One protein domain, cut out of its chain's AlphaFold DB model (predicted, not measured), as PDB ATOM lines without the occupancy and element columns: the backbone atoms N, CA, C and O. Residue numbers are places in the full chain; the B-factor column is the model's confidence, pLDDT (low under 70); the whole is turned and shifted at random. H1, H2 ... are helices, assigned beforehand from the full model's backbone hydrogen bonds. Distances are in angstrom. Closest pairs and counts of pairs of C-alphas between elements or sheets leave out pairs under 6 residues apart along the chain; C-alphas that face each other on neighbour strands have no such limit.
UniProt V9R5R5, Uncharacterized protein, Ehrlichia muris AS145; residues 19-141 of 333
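What this domain is: This is residues 19 to 141 of the 333 residues of an uncharacterized protein of Ehrlichia muris AS145 (UniProt V9R5R5). The long helix H1 makes the long axis; H2 folds back at one end, H3 crosses H1, and H4, H5 and H6 cluster toward the other end. H3, H4 and H5 form a bundle, up and down, each running against the one before. The printed part has 123 residues with six named helices, H1 to H6, and no named strand: all helix, loose, radius of gyration of the C-alphas 17.9 A, spans 57 by 31 by 24 A.

How they stand to each other: Start at H1, residues 20 to 55; its residues 37 to 46 touch H3, residues 70 to 93, closest C-alphas Leu 41 and Val 80, 5.8 A, at a steep tilt of 53 degrees. H2, residues 60 to 67, makes a hairpin with H1, closest C-alphas Lys 50 and Ile 63, 6.5 A. The hub H5, residues 115 to 129, touches H3, closest C-alphas Ile 88 and Tyr 126, 6.3 A. H4, residues 99 to 110, makes a hairpin with H3, closest C-alphas Ser 93 and His 100, 4.0 A. H6, residues 132 to 140, touches H5 only at the corner, closest C-alphas Ser 129 and Asn 135, 4.3 A. In the six helices every O i to N i+4 pair is within hydrogen-bond range.

Where its parts are: Find C-alpha 20 at (21.106, 17.496, 11.318); H1 runs 52.4 A from there. H3 spans 34.6 A; H6 ends at C-alpha 140, (14.469, -0.513, 22.299).

The domain as a whole: The printed part has no cut, its five links are tight, and 22 residues are under pLDDT 70, among them 19 to 32.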
ATOM      1  N   CYS A  19      17.869  18.409  14.262       54.06
ATOM      2  CA  CYS A  19      19.041  19.239  14.035       54.06
ATOM      3  C   CYS A  19      20.161  18.381  13.436       54.06
ATOM      4  O   CYS A  19      21.026  17.849  14.134       54.06
ATOM      5  N   VAL A  20      20.114  18.237  12.111       52.75
ATOM      6  CA  VAL A  20      21.106  17.496  11.318       52.75
ATOM      7  C   VAL A  20      22.525  18.008  11.584       52.75
ATOM      8  O   VAL A  20      23.440  17.200  11.724       52.75
ATOM      9  N   ASP A  21      22.702  19.320  11.759       50.88
ATOM     10  CA  ASP A  21      23.999  19.929  12.077       50.88
ATOM     11  C   ASP A  21      24.583  19.415  13.401       50.88
ATOM     12  O   ASP A  21      25.766  19.091  13.468       50.88
ATOM     13  N   HIS A  22      23.753  19.260  14.437       55.16
ATOM     14  CA  HIS A  22      24.195  18.735  15.730       55.16
ATOM     15  C   HIS A  22      24.570  17.249  15.651       55.16
ATOM     16  O   HIS A  22      25.551  16.814  16.258       55.16
ATOM     17  N   ILE A  23      23.818  16.467  14.874       55.53
ATOM     18  CA  ILE A  23      24.127  15.056  14.612       55.53
ATOM     19  C   ILE A  23      25.470  14.936  13.877       55.53
ATOM     20  O   ILE A  23      26.329  14.155  14.292       55.53
ATOM     21  N   ILE A  24      25.680  15.739  12.830       59.06
ATOM     22  CA  ILE A  24      26.935  15.785  12.070       59.06
ATOM     23  C   ILE A  24      28.098  16.197  12.974       59.06
ATOM     24  O   ILE A  24      29.133  15.532  12.978       59.06
ATOM     25  N   GLU A  25      27.932  17.245  13.781       59.47
ATOM     26  CA  GLU A  25      28.945  17.717  14.728       59.47
ATOM     27  C   GLU A  25      29.355  16.610  15.710       59.47
ATOM     28  O   GLU A  25      30.546  16.336  15.886       59.47
ATOM     29  N   CYS A  26      28.385  15.904  16.299       61.19
ATOM     30  CA  CYS A  26      28.667  14.812  17.229       61.19
ATOM     31  C   CYS A  26      29.368  13.625  16.544       61.19
ATOM     32  O   CYS A  26      30.292  13.026  17.107       61.19
ATOM     33  N   MET A  27      28.969  13.286  15.314       61.44
ATOM     34  CA  MET A  27      29.591  12.199  14.553       61.44
ATOM     35  C   MET A  27      31.005  12.543  14.067       61.44
ATOM     36  O   MET A  27      31.866  11.655  14.041       61.44
ATOM     37  N   ASN A  28      31.265  13.812  13.740       62.09
ATOM     38  CA  ASN A  28      32.590  14.317  13.375       62.09
ATOM     39  C   ASN A  28      33.519  14.378  14.591       62.09
ATOM     40  O   ASN A  28      34.627  13.848  14.529       62.09
ATOM     41  N   GLY A  29      33.047  14.893  15.729       63.81
ATOM     42  CA  GLY A  29      33.819  14.881  16.977       63.81
ATOM     43  C   GLY A  29      34.191  13.462  17.424       63.81
ATOM     44  O   GLY A  29      35.306  13.210  17.879       63.81
ATOM     45  N   THR A  30      33.301  12.490  17.210       67.19
ATOM     46  CA  THR A  30      33.610  11.074  17.469       67.19
ATOM     47  C   THR A  30      34.647  10.516  16.484       67.19
ATOM     48  O   THR A  30      35.482   9.699  16.871       67.19
ATOM     49  N   ALA A  31      34.632  10.950  15.220       67.25
ATOM     50  CA  ALA A  31      35.627  10.533  14.231       67.25
ATOM     51  C   ALA A  31      37.046  10.969  14.636       67.25
ATOM     52  O   ALA A  31      37.972  10.161  14.582       67.25
ATOM     53  N   GLU A  32      37.203  12.203  15.121       69.38
ATOM     54  CA  GLU A  32      38.483  12.715  15.629       69.38
ATOM     55  C   GLU A  32      38.991  11.912  16.836       69.38
ATOM     56  O   GLU A  32      40.186  11.621  16.950       69.38
ATOM     57  N   GLN A  33      38.088  11.493  17.725       70.25
ATOM     58  CA  GLN A  33      38.438  10.671  18.885       70.25
ATOM     59  C   GLN A  33      38.875   9.258  18.488       70.25
ATOM     60  O   GLN A  33      39.882   8.771  19.001       70.25
ATOM     61  N   ILE A  34      38.164   8.616  17.554       77.69
ATOM     62  CA  ILE A  34      38.557   7.308  17.008       77.69
ATOM     63  C   ILE A  34      39.930   7.411  16.341       77.69
ATOM     64  O   ILE A  34      40.786   6.558  16.575       77.69
ATOM     65  N   GLN A  35      40.172   8.474  15.569       78.56
ATOM     66  CA  GLN A  35      41.468   8.706  14.937       78.56
ATOM     67  C   GLN A  35      42.577   8.901  15.977       78.56
ATOM     68  O   GLN A  35      43.659   8.333  15.848       78.56
ATOM     69  N   THR A  36      42.302   9.659  17.038       81.81
ATOM     70  CA  THR A  36      43.251   9.873  18.137       81.81
ATOM     71  C   THR A  36      43.579   8.558  18.846       81.81
ATOM     72  O   THR A  36      44.748   8.258  19.078       81.81
ATOM     73  N   TYR A  37      42.571   7.738  19.148       83.62
ATOM     74  CA  TYR A  37      42.772   6.432  19.776       83.62
ATOM     75  C   TYR A  37      43.540   5.464  18.866       83.62
ATOM     76  O   TYR A  37      44.468   4.800  19.321       83.62
ATOM     77  N   SER A  38      43.227   5.447  17.569       83.00
ATOM     78  CA  SER A  38      43.961   4.683  16.553       83.00
ATOM     79  C   SER A  38      45.443   5.075  16.502       83.00
ATOM     80  O   SER A  38      46.325   4.217  16.548       83.00
ATOM     81  N   ASN A  39      45.737   6.380  16.514       84.50
ATOM     82  CA  ASN A  39      47.109   6.889  16.549       84.50
ATOM     83  C   ASN A  39      47.845   6.480  17.838       84.50
ATOM     84  O   ASN A  39      49.032   6.157  17.786       84.50
ATOM     85  N   ASN A  40      47.153   6.461  18.982       89.38
ATOM     86  CA  ASN A  40      47.731   6.009  20.248       89.38
ATOM     87  C   ASN A  40      48.059   4.510  20.218       89.38
ATOM     88  O   ASN A  40      49.174   4.136  20.572       89.38
ATOM     89  N   LEU A  41      47.141   3.666  19.729       88.62
ATOM     90  CA  LEU A  41      47.384   2.230  19.546       88.62
ATOM     91  C   LEU A  41      48.579   1.973  18.618       88.62
ATOM     92  O   LEU A  41      49.412   1.109  18.894       88.62
ATOM     93  N   LEU A  42      48.692   2.747  17.533       88.31
ATOM     94  CA  LEU A  42      49.821   2.655  16.611       88.31
ATOM     95  C   LEU A  42      51.134   3.001  17.316       88.31
ATOM     96  O   LEU A  42      52.127   2.286  17.177       88.31
ATOM     97  N   HIS A  43      51.138   4.090  18.085       90.19
ATOM     98  CA  HIS A  43      52.308   4.519  18.835       90.19
ATOM     99  C   HIS A  43      52.737   3.469  19.870       90.19
ATOM    100  O   HIS A  43      53.911   3.103  19.917       90.19
ATOM    101  N   GLU A  44      51.791   2.926  20.640       90.81
ATOM    102  CA  GLU A  44      52.052   1.861  21.612       90.81
ATOM    103  C   GLU A  44      52.640   0.611  20.947       90.81
ATOM    104  O   GLU A  44      53.633   0.070  21.437       90.81
ATOM    105  N   TYR A  45      52.092   0.183  19.806       91.25
ATOM    106  CA  TYR A  45      52.598  -0.978  19.068       91.25
ATOM    107  C   TYR A  45      54.035  -0.771  18.563       91.25
ATOM    108  O   TYR A  45      54.884  -1.666  18.669       91.25
ATOM    109  N   ILE A  46      54.335   0.429  18.054       90.12
ATOM    110  CA  ILE A  46      55.684   0.808  17.615       90.12
ATOM    111  C   ILE A  46      56.665   0.760  18.790       90.12
ATOM    112  O   ILE A  46      57.731   0.155  18.670       90.12
ATOM    113  N   GLU A  47      56.320   1.357  19.931       93.12
ATOM    114  CA  GLU A  47      57.202   1.390  21.102       93.12
ATOM    115  C   GLU A  47      57.415  -0.002  21.713       93.12
ATOM    116  O   GLU A  47      58.548  -0.368  22.037       93.12
ATOM    117  N   GLN A  48      56.374  -0.836  21.785       93.19
ATOM    118  CA  GLN A  48      56.507  -2.235  22.210       93.19
ATOM    119  C   GLN A  48      57.428  -3.027  21.272       93.19
ATOM    120  O   GLN A  48      58.275  -3.800  21.730       93.19
ATOM    121  N   THR A  49      57.319  -2.804  19.960       91.62
ATOM    122  CA  THR A  49      58.185  -3.458  18.970       91.62
ATOM    123  C   THR A  49      59.635  -2.993  19.101       91.62
ATOM    124  O   THR A  49      60.542  -3.831  19.131       91.62
ATOM    125  N   LYS A  50      59.877  -1.684  19.276       91.06
ATOM    126  CA  LYS A  50      61.215  -1.135  19.567       91.06
ATOM    127  C   LYS A  50      61.824  -1.789  20.797       91.06
ATOM    128  O   LYS A  50      62.959  -2.259  20.742       91.06
ATOM    129  N   GLN A  51      61.069  -1.861  21.893       94.06
ATOM    130  CA  GLN A  51      61.528  -2.490  23.130       94.06
ATOM    131  C   GLN A  51      61.848  -3.973  22.923       94.06
ATOM    132  O   GLN A  51      62.891  -4.443  23.374       94.06
ATOM    133  N   LYS A  52      61.006  -4.713  22.193       93.88
ATOM    134  CA  LYS A  52      61.229  -6.132  21.890       93.88
ATOM    135  C   LYS A  52      62.505  -6.358  21.076       93.88
ATOM    136  O   LYS A  52      63.287  -7.241  21.420       93.88
ATOM    137  N   LEU A  53      62.741  -5.561  20.035       91.38
ATOM    138  CA  LEU A  53      63.951  -5.665  19.211       91.38
ATOM    139  C   LEU A  53      65.206  -5.225  19.977       91.38
ATOM    140  O   LEU A  53      66.258  -5.855  19.855       91.38
ATOM    141  N   ASN A  54      65.087  -4.210  20.834       91.00
ATOM    142  CA  ASN A  54      66.165  -3.790  21.726       91.00
ATOM    143  C   ASN A  54      66.520  -4.899  22.738       91.00
ATOM    144  O   ASN A  54      67.690  -5.228  22.924       91.00
ATOM    145  N   ASN A  55      65.519  -5.583  23.305       93.50
ATOM    146  CA  ASN A  55      65.718  -6.751  24.174       93.50
ATOM    147  C   ASN A  55      66.369  -7.937  23.436       93.50
ATOM    148  O   ASN A  55      67.060  -8.750  24.051       93.50
ATOM    149  N   GLN A  56      66.205  -8.014  22.111       93.56
ATOM    150  CA  GLN A  56      66.910  -8.954  21.231       93.56
ATOM    151  C   GLN A  56      68.314  -8.471  20.816       93.56
ATOM    152  O   GLN A  56      68.962  -9.121  19.997       93.56
ATOM    153  N   ARG A  57      68.802  -7.360  21.388       91.19
ATOM    154  CA  ARG A  57      70.110  -6.741  21.113       91.19
ATOM    155  C   ARG A  57      70.305  -6.319  19.652       91.19
ATOM    156  O   ARG A  57      71.430  -6.332  19.155       91.19
ATOM    157  N   LYS A  58      69.225  -5.956  18.954       90.50
ATOM    158  CA  LYS A  58      69.321  -5.319  17.633       90.50
ATOM    159  C   LYS A  58      69.912  -3.917  17.772       90.50
ATOM    160  O   LYS A  58      69.659  -3.236  18.764       90.50
ATOM    161  N   ASN A  59      70.718  -3.502  16.798       90.69
ATOM    162  CA  ASN A  59      71.255  -2.145  16.788       90.69
ATOM    163  C   ASN A  59      70.128  -1.136  16.436       90.69
ATOM    164  O   ASN A  59      69.100  -1.516  15.870       90.69
ATOM    165  N   PRO A  60      70.286   0.156  16.773       89.94
ATOM    166  CA  PRO A  60      69.262   1.165  16.493       89.94
ATOM    167  C   PRO A  60      68.927   1.324  15.000       89.94
ATOM    168  O   PRO A  60      67.784   1.615  14.655       89.94
ATOM    169  N   GLU A  61      69.906   1.109  14.120       90.44
ATOM    170  CA  GLU A  61      69.763   1.226  12.663       90.44
ATOM    171  C   GLU A  61      68.859   0.123  12.088       90.44
ATOM    172  O   GLU A  61      67.942   0.429  11.327       90.44
ATOM    173  N   ASP A  62      69.031  -1.131  12.520       87.00
ATOM    174  CA  ASP A  62      68.180  -2.262  12.127       87.00
ATOM    175  C   ASP A  62      66.756  -2.101  12.673       87.00
ATOM    176  O   ASP A  62      65.784  -2.441  11.997       87.00
ATOM    177  N   ILE A  63      66.615  -1.575  13.897       86.31
ATOM    178  CA  ILE A  63      65.304  -1.288  14.501       86.31
ATOM    179  C   ILE A  63      64.567  -0.237  13.670       86.31
ATOM    180  O   ILE A  63      63.394  -0.421  13.342       86.31
ATOM    181  N   GLN A  64      65.250   0.847  13.297       87.44
ATOM    182  CA  GLN A  64      64.649   1.904  12.493       87.44
ATOM    183  C   GLN A  64      64.307   1.415  11.081       87.44
ATOM    184  O   GLN A  64      63.214   1.694  10.594       87.44
ATOM    185  N   ALA A  65      65.192   0.638  10.449       84.94
ATOM    186  CA  ALA A  65      64.937   0.042   9.140       84.94
ATOM    187  C   ALA A  65      63.722  -0.901   9.159       84.94
ATOM    188  O   ALA A  65      62.932  -0.901   8.218       84.94
ATOM    189  N   HIS A  66      63.541  -1.665  10.242       86.19
ATOM    190  CA  HIS A  66      62.369  -2.517  10.427       86.19
ATOM    191  C   HIS A  66      61.079  -1.703  10.590       86.19
ATOM    192  O   HIS A  66      60.098  -1.986   9.918       86.19
ATOM    193  N   ILE A  67      61.075  -0.668  11.434       84.81
ATOM    194  CA  ILE A  67      59.866   0.137  11.702       84.81
ATOM    195  C   ILE A  67      59.461   0.983  10.494       84.81
ATOM    196  O   ILE A  67      58.286   1.272  10.292       84.81
ATOM    197  N   SER A  68      60.431   1.389   9.679       81.06
ATOM    198  CA  SER A  68      60.183   2.115   8.435       81.06
ATOM    199  C   SER A  68      59.846   1.201   7.251       81.06
ATOM    200  O   SER A  68      59.652   1.709   6.148       81.06
ATOM    201  N   SER A  69      59.785  -0.122   7.437       82.25
ATOM    202  CA  SER A  69      59.481  -1.044   6.346       82.25
ATOM    203  C   SER A  69      57.983  -1.094   6.030       82.25
ATOM    204  O   SER A  69      57.122  -1.005   6.906       82.25
ATOM    205  N   GLU A  70      57.665  -1.317   4.755       81.69
ATOM    206  CA  GLU A  70      56.287  -1.507   4.286       81.69
ATOM    207  C   GLU A  70      55.620  -2.725   4.947       81.69
ATOM    208  O   GLU A  70      54.446  -2.686   5.312       81.69
ATOM    209  N   SER A  71      56.387  -3.794   5.192       82.94
ATOM    210  CA  SER A  71      55.881  -4.985   5.876       82.94
ATOM    211  C   SER A  71      55.425  -4.679   7.303       82.94
ATOM    212  O   SER A  71      54.367  -5.145   7.719       82.94
ATOM    213  N   PHE A  72      56.203  -3.881   8.040       84.44
ATOM    214  CA  PHE A  72      55.858  -3.489   9.401       84.44
ATOM    215  C   PHE A  72      54.682  -2.507   9.416       84.44
ATOM    216  O   PHE A  72      53.808  -2.622  10.268       84.44
ATOM    217  N   TYR A  73      54.604  -1.592   8.445       80.62
ATOM    218  CA  TYR A  73      53.448  -0.708   8.293       80.62
ATOM    219  C   TYR A  73      52.137  -1.496   8.153       80.62
ATOM    220  O   TYR A  73      51.173  -1.225   8.873       80.62
ATOM    221  N   HIS A  74      52.099  -2.511   7.283       78.81
ATOM    222  CA  HIS A  74      50.911  -3.357   7.123       78.81
ATOM    223  C   HIS A  74      50.576  -4.157   8.386       78.81
ATOM    224  O   HIS A  74      49.402  -4.274   8.746       78.81
ATOM    225  N   GLU A  75      51.589  -4.688   9.071       85.31
ATOM    226  CA  GLU A  75      51.426  -5.403  10.339       85.31
ATOM    227  C   GLU A  75      50.838  -4.495  11.430       85.31
ATOM    228  O   GLU A  75      49.815  -4.829  12.032       85.31
ATOM    229  N   ALA A  76      51.439  -3.324  11.641       80.31
ATOM    230  CA  ALA A  76      51.011  -2.352  12.637       80.31
ATOM    231  C   ALA A  76      49.602  -1.823  12.338       80.31
ATOM    232  O   ALA A  76      48.761  -1.780  13.232       80.31
ATOM    233  N   SER A  77      49.307  -1.501  11.075       77.75
ATOM    234  CA  SER A  77      47.965  -1.091  10.649       77.75
ATOM    235  C   SER A  77      46.927  -2.175  10.947       77.75
ATOM    236  O   SER A  77      45.871  -1.882  11.505       77.75
ATOM    237  N   SER A  78      47.236  -3.439  10.639       80.88
ATOM    238  CA  SER A  78      46.331  -4.565  10.906       80.88
ATOM    239  C   SER A  78      46.095  -4.763  12.407       80.88
ATOM    240  O   SER A  78      44.973  -5.038  12.831       80.88
ATOM    241  N   HIS A  79      47.141  -4.598  13.224       86.69
ATOM    242  CA  HIS A  79      47.039  -4.673  14.680       86.69
ATOM    243  C   HIS A  79      46.144  -3.565  15.248       86.69
ATOM    244  O   HIS A  79      45.242  -3.845  16.038       86.69
ATOM    245  N   VAL A  80      46.357  -2.320  14.817       84.62
ATOM    246  CA  VAL A  80      45.575  -1.161  15.264       84.62
ATOM    247  C   VAL A  80      44.102  -1.327  14.920       84.62
ATOM    248  O   VAL A  80      43.248  -1.154  15.787       84.62
ATOM    249  N   GLU A  81      43.784  -1.723  13.688       81.75
ATOM    250  CA  GLU A  81      42.396  -1.938  13.283       81.75
ATOM    251  C   GLU A  81      41.733  -3.094  14.056       81.75
ATOM    252  O   GLU A  81      40.557  -2.999  14.426       81.75
ATOM    253  N   TYR A  82      42.479  -4.167  14.349       85.69
ATOM    254  CA  TYR A  82      41.991  -5.264  15.185       85.69
ATOM    255  C   TYR A  82      41.671  -4.788  16.607       85.69
ATOM    256  O   TYR A  82      40.564  -5.025  17.096       85.69
ATOM    257  N   MET A  83      42.604  -4.081  17.247       89.19
ATOM    258  CA  MET A  83      42.439  -3.558  18.606       89.19
ATOM    259  C   MET A  83      41.304  -2.536  18.691       89.19
ATOM    260  O   MET A  83      40.497  -2.586  19.618       89.19
ATOM    261  N   LEU A  84      41.183  -1.657  17.694       87.69
ATOM    262  CA  LEU A  84      40.071  -0.716  17.586       87.69
ATOM    263  C   LEU A  84      38.729  -1.448  17.458       87.69
ATOM    264  O   LEU A  84      37.756  -1.074  18.107       87.69
ATOM    265  N   THR A  85      38.676  -2.513  16.657       86.69
ATOM    266  CA  THR A  85      37.463  -3.326  16.509       86.69
ATOM    267  C   THR A  85      37.079  -4.007  17.823       86.69
ATOM    268  O   THR A  85      35.897  -4.018  18.159       86.69
ATOM    269  N   GLN A  86      38.042  -4.547  18.580       89.75
ATOM    270  CA  GLN A  86      37.767  -5.139  19.897       89.75
ATOM    271  C   GLN A  86      37.256  -4.094  20.887       89.75
ATOM    272  O   GLN A  86      36.223  -4.312  21.508       89.75
ATOM    273  N   TYR A  87      37.897  -2.925  20.947       89.81
ATOM    274  CA  TYR A  87      37.429  -1.809  21.769       89.81
ATOM    275  C   TYR A  87      35.971  -1.436  21.454       89.81
ATOM    276  O   TYR A  87      35.162  -1.255  22.362       89.81
ATOM    277  N   ILE A  88      35.615  -1.360  20.167       90.25
ATOM    278  CA  ILE A  88      34.239  -1.078  19.739       90.25
ATOM    279  C   ILE A  88      33.278  -2.190  20.182       90.25
ATOM    280  O   ILE A  88      32.186  -1.885  20.656       90.25
ATOM    281  N   ILE A  89      33.657  -3.460  20.019       92.19
ATOM    282  CA  ILE A  89      32.831  -4.602  20.439       92.19
ATOM    283  C   ILE A  89      32.575  -4.536  21.944       92.19
ATOM    284  O   ILE A  89      31.418  -4.568  22.355       92.19
ATOM    285  N   ASP A  90      33.627  -4.375  22.746       91.31
ATOM    286  CA  ASP A  90      33.526  -4.308  24.204       91.31
ATOM    287  C   ASP A  90      32.626  -3.149  24.645       91.31
ATOM    288  O   ASP A  90      31.752  -3.325  25.495       91.31
ATOM    289  N   HIS A  91      32.784  -1.984  24.011       89.62
ATOM    290  CA  HIS A  91      31.955  -0.814  24.273       89.62
ATOM    291  C   HIS A  91      30.478  -1.066  23.953       89.62
ATOM    292  O   HIS A  91      29.608  -0.825  24.783       89.62
ATOM    293  N   LEU A  92      30.181  -1.580  22.757       90.75
ATOM    294  CA  LEU A  92      28.810  -1.843  22.324       90.75
ATOM    295  C   LEU A  92      28.135  -2.944  23.152       90.75
ATOM    296  O   LEU A  92      26.919  -2.923  23.326       90.75
ATOM    297  N   SER A  93      28.905  -3.924  23.630       93.38
ATOM    298  CA  SER A  93      28.416  -5.042  24.441       93.38
ATOM    299  C   SER A  93      27.999  -4.656  25.861       93.38
ATOM    300  O   SER A  93      27.264  -5.427  26.483       93.38
ATOM    301  N   ASP A  94      28.425  -3.501  26.373       90.44
ATOM    302  CA  ASP A  94      27.960  -2.977  27.658       90.44
ATOM    303  C   ASP A  94      26.450  -2.655  27.585       90.44
ATOM    304  O   ASP A  94      25.936  -2.147  26.587       90.44
ATOM    305  N   ASN A  95      25.715  -2.992  28.650       84.31
ATOM    306  CA  ASN A  95      24.260  -2.828  28.742       84.31
ATOM    307  C   ASN A  95      23.801  -1.361  28.780       84.31
ATOM    308  O   ASN A  95      22.613  -1.094  28.629       84.31
ATOM    309  N   ASN A  96      24.717  -0.416  28.995       84.25
ATOM    310  CA  ASN A  96      24.460   1.010  28.813       84.25
ATOM    311  C   ASN A  96      24.382   1.399  27.325       84.25
ATOM    312  O   ASN A  96      23.899   2.487  27.003       84.25
ATOM    313  N   TYR A  97      24.834   0.520  26.428       87.88
ATOM    314  CA  TYR A  97      24.783   0.669  24.978       87.88
ATOM    315  C   TYR A  97      23.836  -0.367  24.358       87.88
ATOM    316  O   TYR A  97      22.883  -0.798  25.000       87.88
ATOM    317  N   ILE A  98      24.048  -0.769  23.104       86.56
ATOM    318  CA  ILE A  98      23.146  -1.706  22.411       86.56
ATOM    319  C   ILE A  98      23.100  -3.100  23.066       86.56
ATOM    320  O   ILE A  98      22.164  -3.862  22.820       86.56
ATOM    321  N   GLY A  99      24.079  -3.420  23.917       91.38
ATOM    322  CA  GLY A  99      24.121  -4.619  24.738       91.38
ATOM    323  C   GLY A  99      24.657  -5.851  24.009       91.38
ATOM    324  O   GLY A  99      24.702  -5.942  22.779       91.38
ATOM    325  N   HIS A 100      25.050  -6.852  24.798       93.31
ATOM    326  CA  HIS A 100      25.752  -8.047  24.322       93.31
ATOM    327  C   HIS A 100      25.063  -8.771  23.148       93.31
ATOM    328  O   HIS A 100      25.733  -9.164  22.192       93.31
ATOM    329  N   ASN A 101      23.738  -8.955  23.192       92.94
ATOM    330  CA  ASN A 101      23.014  -9.701  22.154       92.94
ATOM    331  C   ASN A 101      23.043  -8.989  20.798       92.94
ATOM    332  O   ASN A 101      23.379  -9.612  19.789       92.94
ATOM    333  N   LYS A 102      22.775  -7.680  20.770       91.81
ATOM    334  CA  LYS A 102      22.806  -6.884  19.538       91.81
ATOM    335  C   LYS A 102      24.226  -6.734  19.001       91.81
ATOM    336  O   LYS A 102      24.440  -6.880  17.800       91.81
ATOM    337  N   THR A 103      25.226  -6.591  19.869       94.25
ATOM    338  CA  THR A 103      26.636  -6.620  19.446       94.25
ATOM    339  C   THR A 103      27.023  -7.961  18.827       94.25
ATOM    340  O   THR A 103      27.730  -8.000  17.814       94.25
ATOM    341  N   LYS A 104      26.531  -9.078  19.377       94.50
ATOM    342  CA  LYS A 104      26.738 -10.406  18.791       94.50
ATOM    343  C   LYS A 104      26.097 -10.508  17.407       94.50
ATOM    344  O   LYS A 104      26.766 -10.960  16.484       94.50
ATOM    345  N   ILE A 105      24.859 -10.035  17.246       92.06
ATOM    346  CA  ILE A 105      24.167  -9.974  15.947       92.06
ATOM    347  C   ILE A 105      24.984  -9.158  14.940       92.06
ATOM    348  O   ILE A 105      25.285  -9.655  13.856       92.06
ATOM    349  N   LEU A 106      25.416  -7.950  15.313       90.50
ATOM    350  CA  LEU A 106      26.235  -7.081  14.468       90.50
ATOM    351  C   LEU A 106      27.537  -7.770  14.028       90.50
ATOM    352  O   LEU A 106      27.905  -7.755  12.850       90.50
ATOM    353  N   THR A 107      28.220  -8.418  14.971       90.94
ATOM    354  CA  THR A 107      29.470  -9.139  14.709       90.94
ATOM    355  C   THR A 107      29.230 -10.341  13.792       90.94
ATOM    356  O   THR A 107      29.999 -10.571  12.858       90.94
ATOM    357  N   ASP A 108      28.141 -11.084  14.001       89.06
ATOM    358  CA  ASP A 108      27.770 -12.236  13.181       89.06
ATOM    359  C   ASP A 108      27.378 -11.846  11.752       89.06
ATOM    360  O   ASP A 108      27.771 -12.536  10.805       89.06
ATOM    361  N   CYS A 109      26.649 -10.742  11.582       81.88
ATOM    362  CA  CYS A 109      26.269 -10.209  10.275       81.88
ATOM    363  C   CYS A 109      27.491  -9.691   9.498       81.88
ATOM    364  O   CYS A 109      27.573  -9.876   8.285       81.88
ATOM    365  N   THR A 110      28.475  -9.101  10.182       83.75
ATOM    366  CA  THR A 110      29.656  -8.498   9.538       83.75
ATOM    367  C   THR A 110      30.854  -9.444   9.387       83.75
ATOM    368  O   THR A 110      31.801  -9.121   8.670       83.75
ATOM    369  N   LYS A 111      30.837 -10.644   9.994       84.81
ATOM    370  CA  LYS A 111      32.006 -11.551  10.046       84.81
ATOM    371  C   LYS A 111      32.574 -11.988   8.696       84.81
ATOM    372  O   LYS A 111      33.745 -12.341   8.629       84.81
ATOM    373  N   ARG A 112      31.744 -12.032   7.648       79.06
ATOM    374  CA  ARG A 112      32.138 -12.474   6.296       79.06
ATOM    375  C   ARG A 112      32.511 -11.317   5.367       79.06
ATOM    376  O   ARG A 112      32.823 -11.564   4.207       79.06
ATOM    377  N   LEU A 113      32.428 -10.077   5.847       73.00
ATOM    378  CA  LEU A 113      32.744  -8.900   5.050       73.00
ATOM    379  C   LEU A 113      34.253  -8.671   4.991       73.00
ATOM    380  O   LEU A 113      34.996  -9.052   5.895       73.00
ATOM    381  N   GLU A 114      34.687  -7.999   3.926       72.12
ATOM    382  CA  GLU A 114      36.042  -7.460   3.824       72.12
ATOM    383  C   GLU A 114      36.346  -6.553   5.020       72.12
ATOM    384  O   GLU A 114      35.472  -5.832   5.513       72.12
ATOM    385  N   HIS A 115      37.607  -6.563   5.454       69.88
ATOM    386  CA  HIS A 115      38.047  -5.908   6.683       69.88
ATOM    387  C   HIS A 115      37.640  -4.430   6.765       69.88
ATOM    388  O   HIS A 115      37.051  -3.997   7.754       69.88
ATOM    389  N   ILE A 116      37.862  -3.691   5.675       69.38
ATOM    390  CA  ILE A 116      37.540  -2.264   5.565       69.38
ATOM    391  C   ILE A 116      36.040  -2.028   5.782       69.38
ATOM    392  O   ILE A 116      35.651  -1.192   6.593       69.38
ATOM    393  N   ARG A 117      35.177  -2.812   5.123       70.56
ATOM    394  CA  ARG A 117      33.716  -2.658   5.235       70.56
ATOM    395  C   ARG A 117      33.213  -3.013   6.626       70.56
ATOM    396  O   ARG A 117      32.385  -2.295   7.179       70.56
ATOM    397  N   LYS A 118      33.724  -4.108   7.197       80.69
ATOM    398  CA  LYS A 118      33.425  -4.493   8.578       80.69
ATOM    399  C   LYS A 118      33.778  -3.348   9.527       80.69
ATOM    400  O   LYS A 118      32.929  -2.939  10.309       80.69
ATOM    401  N   SER A 119      34.992  -2.809   9.417       76.12
ATOM    402  CA  SER A 119      35.467  -1.695  10.242       76.12
ATOM    403  C   SER A 119      34.561  -0.467  10.113       76.12
ATOM    404  O   SER A 119      34.102   0.059  11.124       76.12
ATOM    405  N   MET A 120      34.196  -0.074   8.888       74.12
ATOM    406  CA  MET A 120      33.284   1.051   8.647       74.12
ATOM    407  C   MET A 120      31.918   0.871   9.323       74.12
ATOM    408  O   MET A 120      31.430   1.793   9.975       74.12
ATOM    409  N   ILE A 121      31.303  -0.308   9.193       77.88
ATOM    410  CA  ILE A 121      29.987  -0.587   9.787       77.88
ATOM    411  C   ILE A 121      30.078  -0.596  11.319       77.88
ATOM    412  O   ILE A 121      29.253   0.032  11.981       77.88
ATOM    413  N   MET A 122      31.100  -1.248  11.883       83.44
ATOM    414  CA  MET A 122      31.324  -1.292  13.333       83.44
ATOM    415  C   MET A 122      31.534   0.112  13.913       83.44
ATOM    416  O   MET A 122      30.905   0.467  14.908       83.44
ATOM    417  N   GLN A 123      32.357   0.939  13.265       80.44
ATOM    418  CA  GLN A 123      32.565   2.334  13.659       80.44
ATOM    419  C   GLN A 123      31.286   3.167  13.529       80.44
ATOM    420  O   GLN A 123      31.027   4.030  14.363       80.44
ATOM    421  N   GLY A 124      30.467   2.901  12.514       74.31
ATOM    422  CA  GLY A 124      29.160   3.526  12.339       74.31
ATOM    423  C   GLY A 124      28.221   3.286  13.504       74.31
ATOM    424  O   GLY A 124      27.726   4.237  14.106       74.31
ATOM    425  N   VAL A 125      28.021   2.018  13.854       82.00
ATOM    426  CA  VAL A 125      27.162   1.645  14.983       82.00
ATOM    427  C   VAL A 125      27.738   2.155  16.305       82.00
ATOM    428  O   VAL A 125      26.987   2.646  17.145       82.00
ATOM    429  N   TYR A 126      29.063   2.140  16.466       82.88
ATOM    430  CA  TYR A 126      29.731   2.768  17.607       82.88
ATOM    431  C   TYR A 126      29.398   4.258  17.728       82.88
ATOM    432  O   TYR A 126      28.911   4.684  18.771       82.88
ATOM    433  N   LYS A 127      29.564   5.044  16.657       73.25
ATOM    434  CA  LYS A 127      29.223   6.478  16.659       73.25
ATOM    435  C   LYS A 127      27.763   6.716  17.045       73.25
ATOM    436  O   LYS A 127      27.487   7.593  17.856       73.25
ATOM    437  N   LEU A 128      26.840   5.913  16.510       72.06
ATOM    438  CA  LEU A 128      25.425   5.990  16.883       72.06
ATOM    439  C   LEU A 128      25.190   5.677  18.360       72.06
ATOM    440  O   LEU A 128      24.380   6.336  19.001       72.06
ATOM    441  N   SER A 129      25.890   4.686  18.912       77.44
ATOM    442  CA  SER A 129      25.729   4.288  20.315       77.44
ATOM    443  C   SER A 129      26.161   5.376  21.305       77.44
ATOM    444  O   SER A 129      25.704   5.391  22.444       77.44
ATOM    445  N   LEU A 130      26.991   6.330  20.875       73.12
ATOM    446  CA  LEU A 130      27.370   7.476  21.701       73.12
ATOM    447  C   LEU A 130      26.286   8.557  21.757       73.12
ATOM    448  O   LEU A 130      26.290   9.384  22.668       73.12
ATOM    449  N   LEU A 131      25.348   8.559  20.809       67.25
ATOM    450  CA  LEU A 131      24.219   9.480  20.808       67.25
ATOM    451  C   LEU A 131      23.092   8.867  21.640       67.25
ATOM    452  O   LEU A 131      22.508   7.862  21.243       67.25
ATOM    453  N   ALA A 132      22.771   9.471  22.787       63.00
ATOM    454  CA  ALA A 132      21.847   8.899  23.774       63.00
ATOM    455  C   ALA A 132      20.500   8.448  23.174       63.00
ATOM    456  O   ALA A 132      20.010   7.372  23.511       63.00
ATOM    457  N   GLU A 133      19.931   9.222  22.247       58.06
ATOM    458  CA  GLU A 133      18.682   8.868  21.564       58.06
ATOM    459  C   GLU A 133      18.827   7.675  20.618       58.06
ATOM    460  O   GLU A 133      18.010   6.761  20.659       58.06
ATOM    461  N   PHE A 134      19.870   7.647  19.786       66.69
ATOM    462  CA  PHE A 134      20.103   6.541  18.852       66.69
ATOM    463  C   PHE A 134      20.473   5.267  19.586       66.69
ATOM    464  O   PHE A 134      20.008   4.190  19.225       66.69
ATOM    465  N   ASN A 135      21.268   5.393  20.640       71.75
ATOM    466  CA  ASN A 135      21.568   4.304  21.541       71.75
ATOM    467  C   ASN A 135      20.287   3.733  22.153       71.75
ATOM    468  O   ASN A 135      20.056   2.530  22.083       71.75
ATOM    469  N   LYS A 136      19.410   4.602  22.670       66.25
ATOM    470  CA  LYS A 136      18.137   4.180  23.253       66.25
ATOM    471  C   LYS A 136      17.216   3.534  22.215       66.25
ATOM    472  O   LYS A 136      16.676   2.466  22.470       66.25
ATOM    473  N   LEU A 137      17.120   4.107  21.015       65.62
ATOM    474  CA  LEU A 137      16.372   3.526  19.897       65.62
ATOM    475  C   LEU A 137      16.909   2.146  19.501       65.62
ATOM    476  O   LEU A 137      16.131   1.212  19.344       65.62
ATOM    477  N   MET A 138      18.228   1.990  19.368       76.69
ATOM    478  CA  MET A 138      18.849   0.700  19.055       76.69
ATOM    479  C   MET A 138      18.672  -0.320  20.186       76.69
ATOM    480  O   MET A 138      18.557  -1.511  19.911       76.69
ATOM    481  N   GLN A 139      18.628   0.119  21.444       79.12
ATOM    482  CA  GLN A 139      18.298  -0.743  22.580       79.12
ATOM    483  C   GLN A 139      16.836  -1.200  22.546       79.12
ATOM    484  O   GLN A 139      16.578  -2.373  22.809       79.12
ATOM    485  N   ASP A 140      15.914  -0.296  22.210       75.56
ATOM    486  CA  ASP A 140      14.469  -0.513  22.299       75.56
ATOM    487  C   ASP A 140      13.896  -1.339  21.131       75.56
ATOM    488  O   ASP A 140      12.866  -1.990  21.310       75.56
ATOM    489  N   ILE A 141      14.545  -1.360  19.956       75.06
ATOM    490  CA  ILE A 141      14.136  -2.261  18.861       75.06
ATOM    491  C   ILE A 141      14.412  -3.730  19.202       75.06
ATOM    492  O   ILE A 141      15.339  -4.046  19.957       75.06
TER     493      ILE A 141